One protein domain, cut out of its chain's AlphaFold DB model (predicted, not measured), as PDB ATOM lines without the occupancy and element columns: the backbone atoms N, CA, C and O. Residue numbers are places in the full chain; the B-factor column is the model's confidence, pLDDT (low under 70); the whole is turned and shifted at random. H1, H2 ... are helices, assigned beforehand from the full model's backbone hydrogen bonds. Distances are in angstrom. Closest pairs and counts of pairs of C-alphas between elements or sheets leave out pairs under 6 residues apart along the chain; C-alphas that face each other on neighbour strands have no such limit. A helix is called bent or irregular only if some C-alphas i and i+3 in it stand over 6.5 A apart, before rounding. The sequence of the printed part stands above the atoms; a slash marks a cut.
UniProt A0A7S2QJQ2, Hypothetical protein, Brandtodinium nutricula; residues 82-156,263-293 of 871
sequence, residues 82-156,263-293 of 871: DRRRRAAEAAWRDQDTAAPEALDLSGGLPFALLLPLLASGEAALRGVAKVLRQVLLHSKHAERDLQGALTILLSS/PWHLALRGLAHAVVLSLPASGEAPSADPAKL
ATOM      1  N   ASP A  82       8.603  12.145 -52.288       84.56
ATOM      2  CA  ASP A  82       9.320  13.407 -52.490       84.56
ATOM      3  C   ASP A  82       8.519  14.591 -51.959       84.56
ATOM      4  O   ASP A  82       9.072  15.514 -51.352       84.56
ATOM      5  N   ARG A  83       7.195  14.584 -52.140       85.88
ATOM      6  CA  ARG A  83       6.330  15.580 -51.502       85.88
ATOM      7  C   ARG A  83       6.387  15.450 -49.983       85.88
ATOM      8  O   ARG A  83       6.533  16.463 -49.298       85.88
ATOM      9  N   ARG A  84       6.330  14.230 -49.445       90.81
ATOM     10  CA  ARG A  84       6.440  13.986 -48.000       90.81
ATOM     11  C   ARG A  84       7.794  14.398 -47.441       90.81
ATOM     12  O   ARG A  84       7.828  15.033 -46.389       90.81
ATOM     13  N   ARG A  85       8.885  14.133 -48.166       92.44
ATOM     14  CA  ARG A  85      10.236  14.593 -47.817       92.44
ATOM     15  C   ARG A  85      10.301  16.115 -47.761       92.44
ATOM     16  O   ARG A  85      10.712  16.651 -46.741       92.44
ATOM     17  N   ARG A  86       9.804  16.812 -48.787       90.56
ATOM     18  CA  ARG A  86       9.725  18.284 -48.802       90.56
ATOM     19  C   ARG A  86       8.855  18.836 -47.672       90.56
ATOM     20  O   ARG A  86       9.204  19.846 -47.069       90.56
ATOM     21  N   ALA A  87       7.744  18.173 -47.355       90.31
ATOM     22  CA  ALA A  87       6.892  18.542 -46.228       90.31
ATOM     23  C   ALA A  87       7.609  18.343 -44.883       90.31
ATOM     24  O   ALA A  87       7.496  19.201 -44.013       90.31
ATOM     25  N   ALA A  88       8.373  17.260 -44.718       92.56
ATOM     26  CA  ALA A  88       9.209  17.035 -43.542       92.56
ATOM     27  C   ALA A  88      10.341  18.075 -43.449       92.56
ATOM     28  O   ALA A  88      10.528  18.675 -42.397       92.56
ATOM     29  N   GLU A  89      11.031  18.374 -44.552       92.38
ATOM     30  CA  GLU A  89      12.038  19.441 -44.632       92.38
ATOM     31  C   GLU A  89      11.458  20.794 -44.231       92.38
ATOM     32  O   GLU A  89      12.015  21.478 -43.378       92.38
ATOM     33  N   ALA A  90      10.315  21.185 -44.798       91.06
ATOM     34  CA  ALA A  90       9.634  22.423 -44.432       91.06
ATOM     35  C   ALA A  90       9.208  22.414 -42.956       91.06
ATOM     36  O   ALA A  90       9.415  23.390 -42.232       91.06
ATOM     37  N   ALA A  91       8.679  21.285 -42.478       90.38
ATOM     38  CA  ALA A  91       8.271  21.106 -41.095       90.38
ATOM     39  C   ALA A  91       9.446  21.081 -40.110       90.38
ATOM     40  O   ALA A  91       9.198  21.289 -38.930       90.38
ATOM     41  N   TRP A  92      10.706  20.933 -40.523       91.06
ATOM     42  CA  TRP A  92      11.846  20.868 -39.590       91.06
ATOM     43  C   TRP A  92      13.061  21.721 -39.994       91.06
ATOM     44  O   TRP A  92      14.113  21.608 -39.371       91.06
ATOM     45  N   ARG A  93      12.902  22.624 -40.975       86.06
ATOM     46  CA  ARG A  93      13.962  23.498 -41.518       86.06
ATOM     47  C   ARG A  93      14.729  24.277 -40.444       86.06
ATOM     48  O   ARG A  93      15.949  24.335 -40.509       86.06
ATOM     49  N   ASP A  94      14.021  24.811 -39.450       79.12
ATOM     50  CA  ASP A  94      14.597  25.672 -38.404       79.12
ATOM     51  C   ASP A  94      15.069  24.900 -37.154       79.12
ATOM     52  O   ASP A  94      15.143  25.477 -36.078       79.12
ATOM     53  N   GLN A  95      15.324  23.589 -37.291       63.28
ATOM     54  CA  GLN A  95      15.886  22.659 -36.296       63.28
ATOM     55  C   GLN A  95      15.781  23.080 -34.820       63.28
ATOM     56  O   GLN A  95      16.784  23.234 -34.129       63.28
ATOM     57  N   ASP A  96      14.563  23.133 -34.288       63.09
ATOM     58  CA  ASP A  96      14.380  23.034 -32.841       63.09
ATOM     59  C   ASP A  96      14.197  21.553 -32.476       63.09
ATOM     60  O   ASP A  96      13.109  21.076 -32.139       63.09
ATOM     61  N   THR A  97      15.270  20.776 -32.671       66.50
ATOM     62  CA  THR A  97      15.372  19.388 -32.189       66.50
ATOM     63  C   THR A  97      15.546  19.337 -30.675       66.50
ATOM     64  O   THR A  97      15.398  18.258 -30.086       66.50
ATOM     65  N   ALA A  98      15.793  20.492 -30.037       70.50
ATOM     66  CA  ALA A  98      15.839  20.619 -28.593       70.50
ATOM     67  C   ALA A  98      14.587  19.992 -27.971       70.50
ATOM     68  O   ALA A  98      13.501  19.939 -28.569       70.50
ATOM     69  N   ALA A  99      14.767  19.423 -26.780       66.81
ATOM     70  CA  ALA A  99      13.639  18.942 -26.011       66.81
ATOM     71  C   ALA A  99      12.708  20.144 -25.782       66.81
ATOM     72  O   ALA A  99      13.170  21.169 -25.277       66.81
ATOM     73  N   PRO A 100      11.438  20.067 -26.207       73.69
ATOM     74  CA  PRO A 100      10.504  21.145 -25.945       73.69
ATOM     75  C   PRO A 100      10.390  21.327 -24.427       73.69
ATOM     76  O   PRO A 100      10.597  20.370 -23.680       73.69
ATOM     77  N   GLU A 101      10.085  22.547 -23.976       84.06
ATOM     78  CA  GLU A 101       9.919  22.823 -22.546       84.06
ATOM     79  C   GLU A 101       8.990  21.766 -21.932       84.06
ATOM     80  O   GLU A 101       7.918  21.478 -22.481       84.06
ATOM     81  N   ALA A 102       9.473  21.100 -20.880       86.38
ATOM     82  CA  ALA A 102       8.831  19.906 -20.354       86.38
ATOM     83  C   ALA A 102       7.439  20.271 -19.835       86.38
ATOM     84  O   ALA A 102       7.298  20.998 -18.850       86.38
ATOM     85  N   LEU A 103       6.402  19.767 -20.504       90.75
ATOM     86  CA  LEU A 103       5.037  19.920 -20.025       90.75
ATOM     87  C   LEU A 103       4.813  18.947 -18.868       90.75
ATOM     88  O   LEU A 103       5.143  17.762 -18.970       90.75
ATOM     89  N   ASP A 104       4.218  19.427 -17.777       92.50
ATOM     90  CA  ASP A 104       3.783  18.545 -16.697       92.50
ATOM     91  C   ASP A 104       2.583  17.708 -17.163       92.50
ATOM     92  O   ASP A 104       1.427  18.131 -17.115       92.50
ATOM     93  N   LEU A 105       2.885  16.500 -17.633       94.25
ATOM     94  CA  LEU A 105       1.913  15.484 -18.031       94.25
ATOM     95  C   LEU A 105       1.704  14.432 -16.930       94.25
ATOM     96  O   LEU A 105       1.229  13.330 -17.203       94.25
ATOM     97  N   SER A 106       2.036  14.739 -15.670       92.38
ATOM     98  CA  SER A 106       1.808  13.818 -14.548       92.38
ATOM     99  C   SER A 106       0.326  13.477 -14.358       92.38
ATOM    100  O   SER A 106      -0.008  12.363 -13.958       92.38
ATOM    101  N   GLY A 107      -0.561  14.417 -14.698       92.81
ATOM    102  CA  GLY A 107      -2.010  14.241 -14.726       92.81
ATOM    103  C   GLY A 107      -2.560  13.647 -16.028       92.81
ATOM    104  O   GLY A 107      -3.775  13.579 -16.168       92.81
ATOM    105  N   GLY A 108      -1.723  13.221 -16.972       95.88
ATOM    106  CA  GLY A 108      -2.145  12.797 -18.309       95.88
ATOM    107  C   GLY A 108      -2.327  13.960 -19.290       95.88
ATOM    108  O   GLY A 108      -2.269  15.125 -18.900       95.88
ATOM    109  N   LEU A 109      -2.546  13.649 -20.571       96.56
ATOM    110  CA  LEU A 109      -2.583  14.642 -21.652       96.56
ATOM    111  C   LEU A 109      -3.853  15.517 -21.592       96.56
ATOM    112  O   LEU A 109      -4.954  14.998 -21.820       96.56
ATOM    113  N   PRO A 110      -3.737  16.843 -21.376       96.75
ATOM    114  CA  PRO A 110      -4.875  17.752 -21.461       96.75
ATOM    115  C   PRO A 110      -5.454  17.801 -22.881       96.75
ATOM    116  O   PRO A 110      -4.722  18.005 -23.849       96.75
ATOM    117  N   PHE A 111      -6.778  17.694 -23.011       96.12
ATOM    118  CA  PHE A 111      -7.478  17.827 -24.294       96.12
ATOM    119  C   PHE A 111      -7.229  19.202 -24.939       96.12
ATOM    120  O   PHE A 111      -7.080  19.294 -26.157       96.12
ATOM    121  N   ALA A 112      -7.068  20.246 -24.118       94.75
ATOM    122  CA  ALA A 112      -6.708  21.597 -24.541       94.75
ATOM    123  C   ALA A 112      -5.476  21.663 -25.471       94.75
ATOM    124  O   ALA A 112      -5.414  22.528 -26.344       94.75
ATOM    125  N   LEU A 113      -4.508  20.750 -25.315       94.94
ATOM    126  CA  LEU A 113      -3.296  20.722 -26.144       94.94
ATOM    127  C   LEU A 113      -3.548  20.212 -27.569       94.94
ATOM    128  O   LEU A 113      -2.742  20.475 -28.458       94.94
ATOM    129  N   LEU A 114      -4.664  19.519 -27.808       93.94
ATOM    130  CA  LEU A 114      -5.061  19.070 -29.143       93.94
ATOM    131  C   LEU A 114      -5.827  20.153 -29.916       93.94
ATOM    132  O   LEU A 114      -5.886  20.092 -31.140       93.94
ATOM    133  N   LEU A 115      -6.384  21.166 -29.240       90.62
ATOM    134  CA  LEU A 115      -7.256  22.167 -29.869       90.62
ATOM    135  C   LEU A 115      -6.597  22.931 -31.023       90.62
ATOM    136  O   LEU A 115      -7.233  23.039 -32.072       90.62
ATOM    137  N   PRO A 116      -5.344  23.423 -30.901       89.56
ATOM    138  CA  PRO A 116      -4.699  24.113 -32.014       89.56
ATOM    139  C   PRO A 116      -4.516  23.199 -33.229       89.56
ATOM    140  O   PRO A 116      -4.563  23.673 -34.358       89.56
ATOM    141  N   LEU A 117      -4.342  21.892 -33.006       90.44
ATOM    142  CA  LEU A 117      -4.156  20.899 -34.065       90.44
ATOM    143  C   LEU A 117      -5.453  20.670 -34.840       90.44
ATOM    144  O   LEU A 117      -5.435  20.648 -36.063       90.44
ATOM    145  N   LEU A 118      -6.572  20.559 -34.122       85.19
ATOM    146  CA  LEU A 118      -7.908  20.364 -34.698       85.19
ATOM    147  C   LEU A 118      -8.426  21.617 -35.428       85.19
ATOM    148  O   LEU A 118      -9.360  21.536 -36.222       85.19
ATOM    149  N   ALA A 119      -7.845  22.784 -35.139       80.25
ATOM    150  CA  ALA A 119      -8.195  24.058 -35.761       80.25
ATOM    151  C   ALA A 119      -7.303  24.433 -36.963       80.25
ATOM    152  O   ALA A 119      -7.613  25.402 -37.654       80.25
ATOM    153  N   SER A 120      -6.203  23.712 -37.206       74.56
ATOM    154  CA  SER A 120      -5.168  24.098 -38.178       74.56
ATOM    155  C   SER A 120      -5.112  23.169 -39.398       74.56
ATOM    156  O   SER A 120      -5.288  21.964 -39.268       74.56
ATOM    157  N   GLY A 121      -4.795  23.735 -40.574       65.88
ATOM    158  CA  GLY A 121      -4.496  23.003 -41.822       65.88
ATOM    159  C   GLY A 121      -3.075  22.408 -41.860       65.88
ATOM    160  O   GLY A 121      -2.607  21.866 -40.869       65.88
ATOM    161  N   GLU A 122      -2.333  22.524 -42.972       55.19
ATOM    162  CA  GLU A 122      -1.008  21.876 -43.165       55.19
ATOM    163  C   GLU A 122       0.054  22.177 -42.079       55.19
ATOM    164  O   GLU A 122       0.918  21.337 -41.810       55.19
ATOM    165  N   ALA A 123      -0.040  23.312 -41.371       68.75
ATOM    166  CA  ALA A 123       0.795  23.614 -40.197       68.75
ATOM    167  C   ALA A 123       0.634  22.594 -39.043       68.75
ATOM    168  O   ALA A 123       1.445  22.560 -38.111       68.75
ATOM    169  N   ALA A 124      -0.383  21.733 -39.106       83.81
ATOM    170  CA  ALA A 124      -0.676  20.726 -38.105       83.81
ATOM    171  C   ALA A 124       0.358  19.591 -38.040       83.81
ATOM    172  O   ALA A 124       0.500  19.022 -36.964       83.81
ATOM    173  N   LEU A 125       1.140  19.284 -39.091       91.56
ATOM    174  CA  LEU A 125       2.113  18.172 -39.031       91.56
ATOM    175  C   LEU A 125       3.129  18.358 -37.892       91.56
ATOM    176  O   LEU A 125       3.268  17.496 -37.022       91.56
ATOM    177  N   ARG A 126       3.795  19.522 -37.864       91.75
ATOM    178  CA  ARG A 126       4.745  19.895 -36.802       91.75
ATOM    179  C   ARG A 126       4.041  19.956 -35.445       91.75
ATOM    180  O   ARG A 126       4.601  19.511 -34.447       91.75
ATOM    181  N   GLY A 127       2.825  20.503 -35.398       92.56
ATOM    182  CA  GLY A 127       2.036  20.606 -34.170       92.56
ATOM    183  C   GLY A 127       1.717  19.239 -33.556       92.56
ATOM    184  O   GLY A 127       1.995  19.017 -32.378       92.56
ATOM    185  N   VAL A 128       1.203  18.307 -34.363       94.50
ATOM    186  CA  VAL A 128       0.899  16.931 -33.950       94.50
ATOM    187  C   VAL A 128       2.168  16.261 -33.448       94.50
ATOM    188  O   VAL A 128       2.185  15.747 -32.332       94.50
ATOM    189  N   ALA A 129       3.254  16.325 -34.223       94.81
ATOM    190  CA  ALA A 129       4.521  15.722 -33.832       94.81
ATOM    191  C   ALA A 129       5.034  16.260 -32.488       94.81
ATOM    192  O   ALA A 129       5.464  15.478 -31.646       94.81
ATOM    193  N   LYS A 130       4.938  17.574 -32.240       93.75
ATOM    194  CA  LYS A 130       5.349  18.184 -30.964       93.75
ATOM    195  C   LYS A 130       4.513  17.691 -29.783       93.75
ATOM    196  O   LYS A 130       5.087  17.336 -28.755       93.75
ATOM    197  N   VAL A 131       3.186  17.642 -29.917       95.19
ATOM    198  CA  VAL A 131       2.306  17.175 -28.830       95.19
ATOM    199  C   VAL A 131       2.530  15.692 -28.542       95.19
ATOM    200  O   VAL A 131       2.689  15.307 -27.387       95.19
ATOM    201  N   LEU A 132       2.619  14.851 -29.575       96.44
ATOM    202  CA  LEU A 132       2.862  13.420 -29.384       96.44
ATOM    203  C   LEU A 132       4.276  13.147 -28.843       96.44
ATOM    204  O   LEU A 132       4.447  12.272 -27.998       96.44
ATOM    205  N   ARG A 133       5.281  13.938 -29.240       94.94
ATOM    206  CA  ARG A 133       6.645  13.887 -28.682       94.94
ATOM    207  C   ARG A 133       6.650  14.166 -27.181       94.94
ATOM    208  O   ARG A 133       7.322  13.445 -26.448       94.94
ATOM    209  N   GLN A 134       5.879  15.154 -26.727       95.00
ATOM    210  CA  GLN A 134       5.721  15.466 -25.303       95.00
ATOM    211  C   GLN A 134       5.130  14.285 -24.526       95.00
ATOM    212  O   GLN A 134       5.647  13.924 -23.471       95.00
ATOM    213  N   VAL A 135       4.105  13.625 -25.078       96.31
ATOM    214  CA  VAL A 135       3.523  12.413 -24.478       96.31
ATOM    215  C   VAL A 135       4.570  11.310 -24.344       96.31
ATOM    216  O   VAL A 135       4.709  10.735 -23.268       96.31
ATOM    217  N   LEU A 136       5.331  11.047 -25.411       95.44
ATOM    218  CA  LEU A 136       6.358  10.002 -25.435       95.44
ATOM    219  C   LEU A 136       7.490  10.241 -24.425       95.44
ATOM    220  O   LEU A 136       8.033   9.274 -23.900       95.44
ATOM    221  N   LEU A 137       7.867  11.499 -24.183       93.19
ATOM    222  CA  LEU A 137       9.008  11.849 -23.330       93.19
ATOM    223  C   LEU A 137       8.633  12.075 -21.860       93.19
ATOM    224  O   LEU A 137       9.435  11.772 -20.980       93.19
ATOM    225  N   HIS A 138       7.450  12.631 -21.587       94.25
ATOM    226  CA  HIS A 138       7.143  13.203 -20.271       94.25
ATOM    227  C   HIS A 138       5.902  12.615 -19.594       94.25
ATOM    228  O   HIS A 138       5.724  12.811 -18.390       94.25
ATOM    229  N   SER A 139       5.041  11.882 -20.309       95.19
ATOM    230  CA  SER A 139       3.876  11.271 -19.667       95.19
ATOM    231  C   SER A 139       4.257  10.011 -18.888       95.19
ATOM    232  O   SER A 139       4.831   9.066 -19.426       95.19
ATOM    233  N   LYS A 140       3.823   9.940 -17.621       94.75
ATOM    234  CA  LYS A 140       3.863   8.703 -16.813       94.75
ATOM    235  C   LYS A 140       2.892   7.632 -17.326       94.75
ATOM    236  O   LYS A 140       2.982   6.471 -16.934       94.75
ATOM    237  N   HIS A 141       1.957   8.030 -18.184       95.50
ATOM    238  CA  HIS A 141       0.915   7.200 -18.771       95.50
ATOM    239  C   HIS A 141       0.975   7.253 -20.303       95.50
ATOM    240  O   HIS A 141      -0.068   7.256 -20.957       95.50
ATOM    241  N   ALA A 142       2.189   7.285 -20.869       95.44
ATOM    242  CA  ALA A 142       2.427   7.493 -22.297       95.44
ATOM    243  C   ALA A 142       1.570   6.593 -23.202       95.44
ATOM    244  O   ALA A 142       0.991   7.095 -24.156       95.44
ATOM    245  N   GLU A 143       1.408   5.304 -22.877       96.38
ATOM    246  CA  GLU A 143       0.545   4.390 -23.642       96.38
ATOM    247  C   GLU A 143      -0.912   4.882 -23.701       96.38
ATOM    248  O   GLU A 143      -1.482   5.031 -24.782       96.38
ATOM    249  N   ARG A 144      -1.505   5.196 -22.543       96.56
ATOM    250  CA  ARG A 144      -2.902   5.641 -22.432       96.56
ATOM    251  C   ARG A 144      -3.116   7.014 -23.067       96.56
ATOM    252  O   ARG A 144      -4.122   7.224 -23.742       96.56
ATOM    253  N   ASP A 145      -2.197   7.944 -22.844       96.94
ATOM    254  CA  ASP A 145      -2.289   9.300 -23.388       96.94
ATOM    255  C   ASP A 145      -2.091   9.320 -24.903       96.94
ATOM    256  O   ASP A 145      -2.810  10.031 -25.606       96.94
ATOM    257  N   LEU A 146      -1.158   8.514 -25.415       97.06
ATOM    258  CA  LEU A 146      -0.915   8.388 -26.846       97.06
ATOM    259  C   LEU A 146      -2.108   7.738 -27.541       97.06
ATOM    260  O   LEU A 146      -2.573   8.250 -28.558       97.06
ATOM    261  N   GLN A 147      -2.647   6.666 -26.956       96.06
ATOM    262  CA  GLN A 147      -3.883   6.040 -27.413       96.06
ATOM    263  C   GLN A 147      -5.032   7.054 -27.445       96.06
ATOM    264  O   GLN A 147      -5.716   7.178 -28.458       96.06
ATOM    265  N   GLY A 148      -5.206   7.827 -26.368       95.44
ATOM    266  CA  GLY A 148      -6.255   8.839 -26.278       95.44
ATOM    267  C   GLY A 148      -6.123   9.936 -27.334       95.44
ATOM    268  O   GLY A 148      -7.097  10.284 -28.003       95.44
ATOM    269  N   ALA A 149      -4.906  10.444 -27.537       96.38
ATOM    270  CA  ALA A 149      -4.624  11.436 -28.566       96.38
ATOM    271  C   ALA A 149      -4.921  10.897 -29.972       96.38
ATOM    272  O   ALA A 149      -5.605  11.561 -30.746       96.38
ATOM    273  N   LEU A 150      -4.450   9.691 -30.299       95.12
ATOM    274  CA  LEU A 150      -4.655   9.101 -31.620       95.12
ATOM    275  C   LEU A 150      -6.124   8.775 -31.884       95.12
ATOM    276  O   LEU A 150      -6.600   9.070 -32.974       95.12
ATOM    277  N   THR A 151      -6.865   8.251 -30.906       92.56
ATOM    278  CA  THR A 151      -8.310   8.020 -31.056       92.56
ATOM    279  C   THR A 151      -9.043   9.309 -31.438       92.56
ATOM    280  O   THR A 151      -9.860   9.291 -32.357       92.56
ATOM    281  N   ILE A 152      -8.710  10.440 -30.807       93.12
ATOM    282  CA  ILE A 152      -9.297  11.752 -31.126       93.12
ATOM    283  C   ILE A 152      -8.862  12.238 -32.510       93.12
ATOM    284  O   ILE A 152      -9.702  12.618 -33.323       93.12
ATOM    285  N   LEU A 153      -7.554  12.231 -32.786       92.44
ATOM    286  CA  LEU A 153      -6.990  12.769 -34.028       92.44
ATOM    287  C   LEU A 153      -7.378  11.944 -35.266       92.44
ATOM    288  O   LEU A 153      -7.385  12.480 -36.369       92.44
ATOM    289  N   LEU A 154      -7.696  10.658 -35.090       89.50
ATOM    290  CA  LEU A 154      -8.085   9.727 -36.156       89.50
ATOM    291  C   LEU A 154      -9.599   9.480 -36.226       89.50
ATOM    292  O   LEU A 154     -10.034   8.641 -37.014       89.50
ATOM    293  N   SER A 155     -10.404  10.165 -35.408       84.50
ATOM    294  CA  SER A 155     -11.863   9.995 -35.399       84.50
ATOM    295  C   SER A 155     -12.459  10.312 -36.776       84.50
ATOM    296  O   SER A 155     -12.416  11.446 -37.243       84.50
ATOM    297  N   SER A 156     -13.016   9.307 -37.453       72.81
ATOM    298  CA  SER A 156     -13.538   9.463 -38.819       72.81
ATOM    299  C   SER A 156     -15.006   9.893 -38.821       72.81
ATOM    300  O   SER A 156     -15.756   9.487 -37.928       72.81
ATOM    301  N   PRO A 263      -6.861  15.499 -41.336       86.31
ATOM    302  CA  PRO A 263      -6.761  14.251 -42.087       86.31
ATOM    303  C   PRO A 263      -6.032  13.158 -41.291       86.31
ATOM    304  O   PRO A 263      -4.969  13.402 -40.711       86.31
ATOM    305  N   TRP A 264      -6.548  11.926 -41.315       87.88
ATOM    306  CA  TRP A 264      -6.016  10.807 -40.518       87.88
ATOM    307  C   TRP A 264      -4.531  10.517 -40.794       87.88
ATOM    308  O   TRP A 264      -3.749  10.248 -39.879       87.88
ATOM    309  N   HIS A 265      -4.113  10.617 -42.057       88.69
ATOM    310  CA  HIS A 265      -2.731  10.372 -42.453       88.69
ATOM    311  C   HIS A 265      -1.785  11.416 -41.847       88.69
ATOM    312  O   HIS A 265      -0.658  11.086 -41.491       88.69
ATOM    313  N   LEU A 266      -2.235  12.661 -41.659       91.56
ATOM    314  CA  LEU A 266      -1.418  13.710 -41.055       91.56
ATOM    315  C   LEU A 266      -1.156  13.423 -39.573       91.56
ATOM    316  O   LEU A 266      -0.039  13.631 -39.098       91.56
ATOM    317  N   ALA A 267      -2.149  12.877 -38.865       93.38
ATOM    318  CA  ALA A 267      -1.994  12.447 -37.480       93.38
ATOM    319  C   ALA A 267      -0.946  11.326 -37.340       93.38
ATOM    320  O   ALA A 267      -0.059  11.403 -36.488       93.38
ATOM    321  N   LEU A 268      -0.993  10.318 -38.218       95.25
ATOM    322  CA  LEU A 268      -0.031   9.208 -38.224       95.25
ATOM    323  C   LEU A 268       1.373   9.634 -38.662       95.25
ATOM    324  O   LEU A 268       2.360   9.150 -38.111       95.25
ATOM    325  N   ARG A 269       1.488  10.576 -39.602       95.31
ATOM    326  CA  ARG A 269       2.781  11.167 -39.974       95.31
ATOM    327  C   ARG A 269       3.380  11.959 -38.813       95.31
ATOM    328  O   ARG A 269       4.555  11.794 -38.499       95.31
ATOM    329  N   GLY A 270       2.559  12.736 -38.105       95.81
ATOM    330  CA  GLY A 270       2.970  13.410 -36.876       95.81
ATOM    331  C   GLY A 270       3.434  12.426 -35.793       95.81
ATOM    332  O   GLY A 270       4.455  12.666 -35.152       95.81
ATOM    333  N   LEU A 271       2.753  11.285 -35.638       97.31
ATOM    334  CA  LEU A 271       3.188  10.195 -34.755       97.31
ATOM    335  C   LEU A 271       4.550   9.631 -35.169       97.31
ATOM    336  O   LEU A 271       5.429   9.484 -34.324       97.31
ATOM    337  N   ALA A 272       4.745   9.338 -36.455       96.88
ATOM    338  CA  ALA A 272       6.019   8.844 -36.965       96.88
ATOM    339  C   ALA A 272       7.166   9.822 -36.676       96.88
ATOM    340  O   ALA A 272       8.222   9.413 -36.193       96.88
ATOM    341  N   HIS A 273       6.936  11.122 -36.886       95.88
ATOM    342  CA  HIS A 273       7.916  12.166 -36.581       95.88
ATOM    343  C   HIS A 273       8.220  12.229 -35.087       95.88
ATOM    344  O   HIS A 273       9.386  12.254 -34.700       95.88
ATOM    345  N   ALA A 274       7.188  12.198 -34.241       95.88
ATOM    346  CA  ALA A 274       7.351  12.166 -32.791       95.88
ATOM    347  C   ALA A 274       8.199  10.967 -32.342       95.88
ATOM    348  O   ALA A 274       9.081  11.117 -31.502       95.88
ATOM    349  N   VAL A 275       7.983   9.792 -32.935       95.50
ATOM    350  CA  VAL A 275       8.747   8.583 -32.617       95.50
ATOM    351  C   VAL A 275      10.230   8.742 -32.956       95.50
ATOM    352  O   VAL A 275      11.065   8.461 -32.098       95.50
ATOM    353  N   VAL A 276      10.563   9.225 -34.157       94.19
ATOM    354  CA  VAL A 276      11.962   9.449 -34.581       94.19
ATOM    355  C   VAL A 276      12.659  10.486 -33.691       94.19
ATOM    356  O   VAL A 276      13.830  10.329 -33.356       94.19
ATOM    357  N   LEU A 277      11.935  11.528 -33.274       92.75
ATOM    358  CA  LEU A 277      12.475  12.639 -32.483       92.75
ATOM    359  C   LEU A 277      12.520  12.385 -30.965       92.75
ATOM    360  O   LEU A 277      13.165  13.150 -30.243       92.75
ATOM    361  N   SER A 278      11.819  11.367 -30.463       90.50
ATOM    362  CA  SER A 278      11.791  11.021 -29.031       90.50
ATOM    363  C   SER A 278      12.594   9.773 -28.693       90.50
ATOM    364  O   SER A 278      13.139   9.678 -27.598       90.50
ATOM    365  N   LEU A 279      12.612   8.784 -29.589       79.00
ATOM    366  CA  LEU A 279      13.079   7.430 -29.301       79.00
ATOM    367  C   LEU A 279      14.059   6.997 -30.398       79.00
ATOM    368  O   LEU A 279      13.680   6.198 -31.263       79.00
ATOM    369  N   PRO A 280      15.285   7.555 -30.408       67.94
ATOM    370  CA  PRO A 280      16.270   7.229 -31.428       67.94
ATOM    371  C   PRO A 280      16.655   5.744 -31.364       67.94
ATOM    372  O   PRO A 280      16.520   5.090 -30.325       67.94
ATOM    373  N   ALA A 281      17.138   5.200 -32.486       68.31
ATOM    374  CA  ALA A 281      17.728   3.865 -32.503       68.31
ATOM    375  C   ALA A 281      18.869   3.794 -31.471       68.31
ATOM    376  O   ALA A 281      19.523   4.803 -31.217       68.31
ATOM    377  N   SER A 282      19.070   2.628 -30.847       73.00
ATOM    378  CA  SER A 282      19.993   2.453 -29.713       73.00
ATOM    379  C   SER A 282      21.336   3.166 -29.940       73.00
ATOM    380  O   SER A 282      22.108   2.773 -30.811       73.00
ATOM    381  N   GLY A 283      21.586   4.235 -29.171       70.25
ATOM    382  CA  GLY A 283      22.827   5.019 -29.206       70.25
ATOM    383  C   GLY A 283      22.863   6.228 -30.155       70.25
ATOM    384  O   GLY A 283      23.819   6.996 -30.083       70.25
ATOM    385  N   GLU A 284      21.858   6.449 -31.006       81.00
ATOM    386  CA  GLU A 284      21.797   7.637 -31.870       81.00
ATOM    387  C   GLU A 284      21.193   8.849 -31.142       81.00
ATOM    388  O   GLU A 284      20.323   8.722 -30.281       81.00
ATOM    389  N   ALA A 285      21.624  10.054 -31.515       80.94
ATOM    390  CA  ALA A 285      20.928  11.274 -31.118       80.94
ATOM    391  C   ALA A 285      19.640  11.446 -31.952       80.94
ATOM    392  O   ALA A 285      19.618  11.053 -33.125       80.94
ATOM    393  N   PRO A 286      18.577  12.064 -31.403       84.75
ATOM    394  CA  PRO A 286      17.399  12.434 -32.181       84.75
ATOM    395  C   PRO A 286      17.785  13.246 -33.422       84.75
ATOM    396  O   PRO A 286      18.497  14.245 -33.325       84.75
ATOM    397  N   SER A 287      17.306  12.823 -34.590       85.88
ATOM    398  CA  SER A 287      17.615  13.458 -35.871       85.88
ATOM    399  C   SER A 287      16.328  13.845 -36.588       85.88
ATOM    400  O   SER A 287      15.435  13.018 -36.753       85.88
ATOM    401  N   ALA A 288      16.249  15.097 -37.041       90.50
ATOM    402  CA  ALA A 288      15.173  15.579 -37.906       90.50
ATOM    403  C   ALA A 288      15.466  15.331 -39.397       90.50
ATOM    404  O   ALA A 288      14.990  16.080 -40.248       90.50
ATOM    405  N   ASP A 289      16.270  14.309 -39.712       92.75
ATOM    406  CA  ASP A 289      16.546  13.899 -41.088       92.75
ATOM    407  C   ASP A 289      15.227  13.540 -41.806       92.75
ATOM    408  O   ASP A 289      14.566  12.562 -41.426       92.75
ATOM    409  N   PRO A 290      14.842  14.291 -42.857       93.94
ATOM    410  CA  PRO A 290      13.632  14.040 -43.630       93.94
ATOM    411  C   PRO A 290      13.519  12.602 -44.141       93.94
ATOM    412  O   PRO A 290      12.416  12.063 -44.194       93.94
ATOM    413  N   ALA A 291      14.637  11.952 -44.483       94.12
ATOM    414  CA  ALA A 291      14.626  10.574 -44.963       94.12
ATOM    415  C   ALA A 291      14.221   9.588 -43.856       94.12
ATOM    416  O   ALA A 291      13.368   8.729 -44.083       94.12
ATOM    417  N   LYS A 292      14.774   9.743 -42.644       94.12
ATOM    418  CA  LYS A 292      14.405   8.928 -41.471       94.12
ATOM    419  C   LYS A 292      12.949   9.153 -41.067       94.12
ATOM    420  O   LYS A 292      12.248   8.194 -40.746       94.12
ATOM    421  N   LEU A 293      12.488  10.406 -41.111       95.25
ATOM    422  CA  LEU A 293      11.102  10.766 -40.817       95.25
ATOM    423  C   LEU A 293      10.137  10.074 -41.786       95.25
ATOM    424  O   LEU A 293       9.260   9.345 -41.333       95.25
TER     425      LEU A 293
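AT A GLANCE: This is residues 82 to 156 and 263 to 293 of the 871 residues of the protein "Hypothetical protein" of Brandtodinium nutricula (UniProt A0A7S2QJQ2). Look first for H3 in the middle of a small helical body: H2, H4 and H5 pack round it, H2 and H4 by folding back beside it in two successive helical hairpins and H5 by crossing it at 45 degrees. Beyond them, H1 and the short H6 pack on each other at one end, H6 also packs on H5, and the long stretch of residues 93 to 110 runs round the outside from H1 to H2. The printed part has 106 residues with six named helices, H1 to H6 in that order along the chain, and no named strand. The class is all helix, with 65 residues in the named helices. The whole is compact, with a radius of gyration of the C-alphas of 13.2 A and spans of 36 by 34 by 20 A.

IN THESE COORDINATES: Find C-alpha 82 at (9.320, 13.407, -52.490); from there H1 runs through residues 82 to 92, 15.1 A from first to last C-alpha. Pass along residues 93 to 110, which hold no named element, and you reach H2, residues 111 to 118, 10.7 A long. H2 is irregular, but only just: C-alphas 113 and 116 are 6.9 A apart. Next look for C-alpha 124 at (-0.676, 20.726, -38.105), where H3 begins; it runs through residues 124 to 138, 20.9 A. H4 follows in residues 142 to 153, 15.9 A. After the cut, H5 takes residues 264 to 278 and measures 21.2 A. H6, residues 290 to 293, spans 5.0 A and ends at C-alpha 293, at (11.102, 10.766, -40.817).

HOW THE PARTS SIT: Begin at H3, the hub, which touches four other helices. It touches H5 with 30 pairs of C-alphas within 8 A; look at Ala 129 and Gly 270, whose C-alphas are the closest at 4.1 A. These two helices run the same way at a steep tilt of 45 degrees. H2 and H3 form a helical hairpin and touch, closest at the C-alphas of Leu 117 and Ala 124, 5.3 A apart, with a shallow tilt of 26 degrees, opposite ways. H3 and H4 form the next helical hairpin; H3 touches H4 with residues 132 to 136 alone, the closest C-alphas are those of Val 135 and Ala 142 at 5.5 A, and the tilt is shallow at 19 degrees, opposite ways. H4 and H5 only just touch, with 3 pairs of C-alphas within 8 A, the closest being Leu 153 and Ala 267 at 6.1 A. H1 and H3 touch only at their ends, and only just, with 3 pairs within 8 A; the C-alphas of Ala 91 and Arg 126 are the closest, 5.7 A apart. H6 touches H1, where the C-alphas of Ala 88 and Pro 290 are the closest at 5.3 A. H6 also touches residues 272 to 276 of H5, closest at the C-alphas of His 273 and Leu 293, 5.5 A. Among the pairs that stay apart are H1 and H5, and H2 and H5. In the backbones of H1, H3, H4 and H5, every O i to N i+4 pair is within hydrogen-bond range; in H2 1 of 4 is, beside 4 of 5 O i to N i+3 pairs, and H6 is too short for an O i to N i+4 pair.

THE WHOLE: The two C-alphas farthest apart are those of Asp 82 and Gly 107, 39.4 A. Residues 157 to 262 are not printed, and C-alphas 156 and 263 stand 8.9 A apart across this cut, between H4 and H5. The links H1 to H2 and H5 to H6 are long, with 18 and 11 residues; H2 to H3 and H3 to H4 are tight. The model's mean pLDDT over the printed part is 88.6; look for values under 70 at residues 95 to 97, 99, 121 to 123 and 280 to 281.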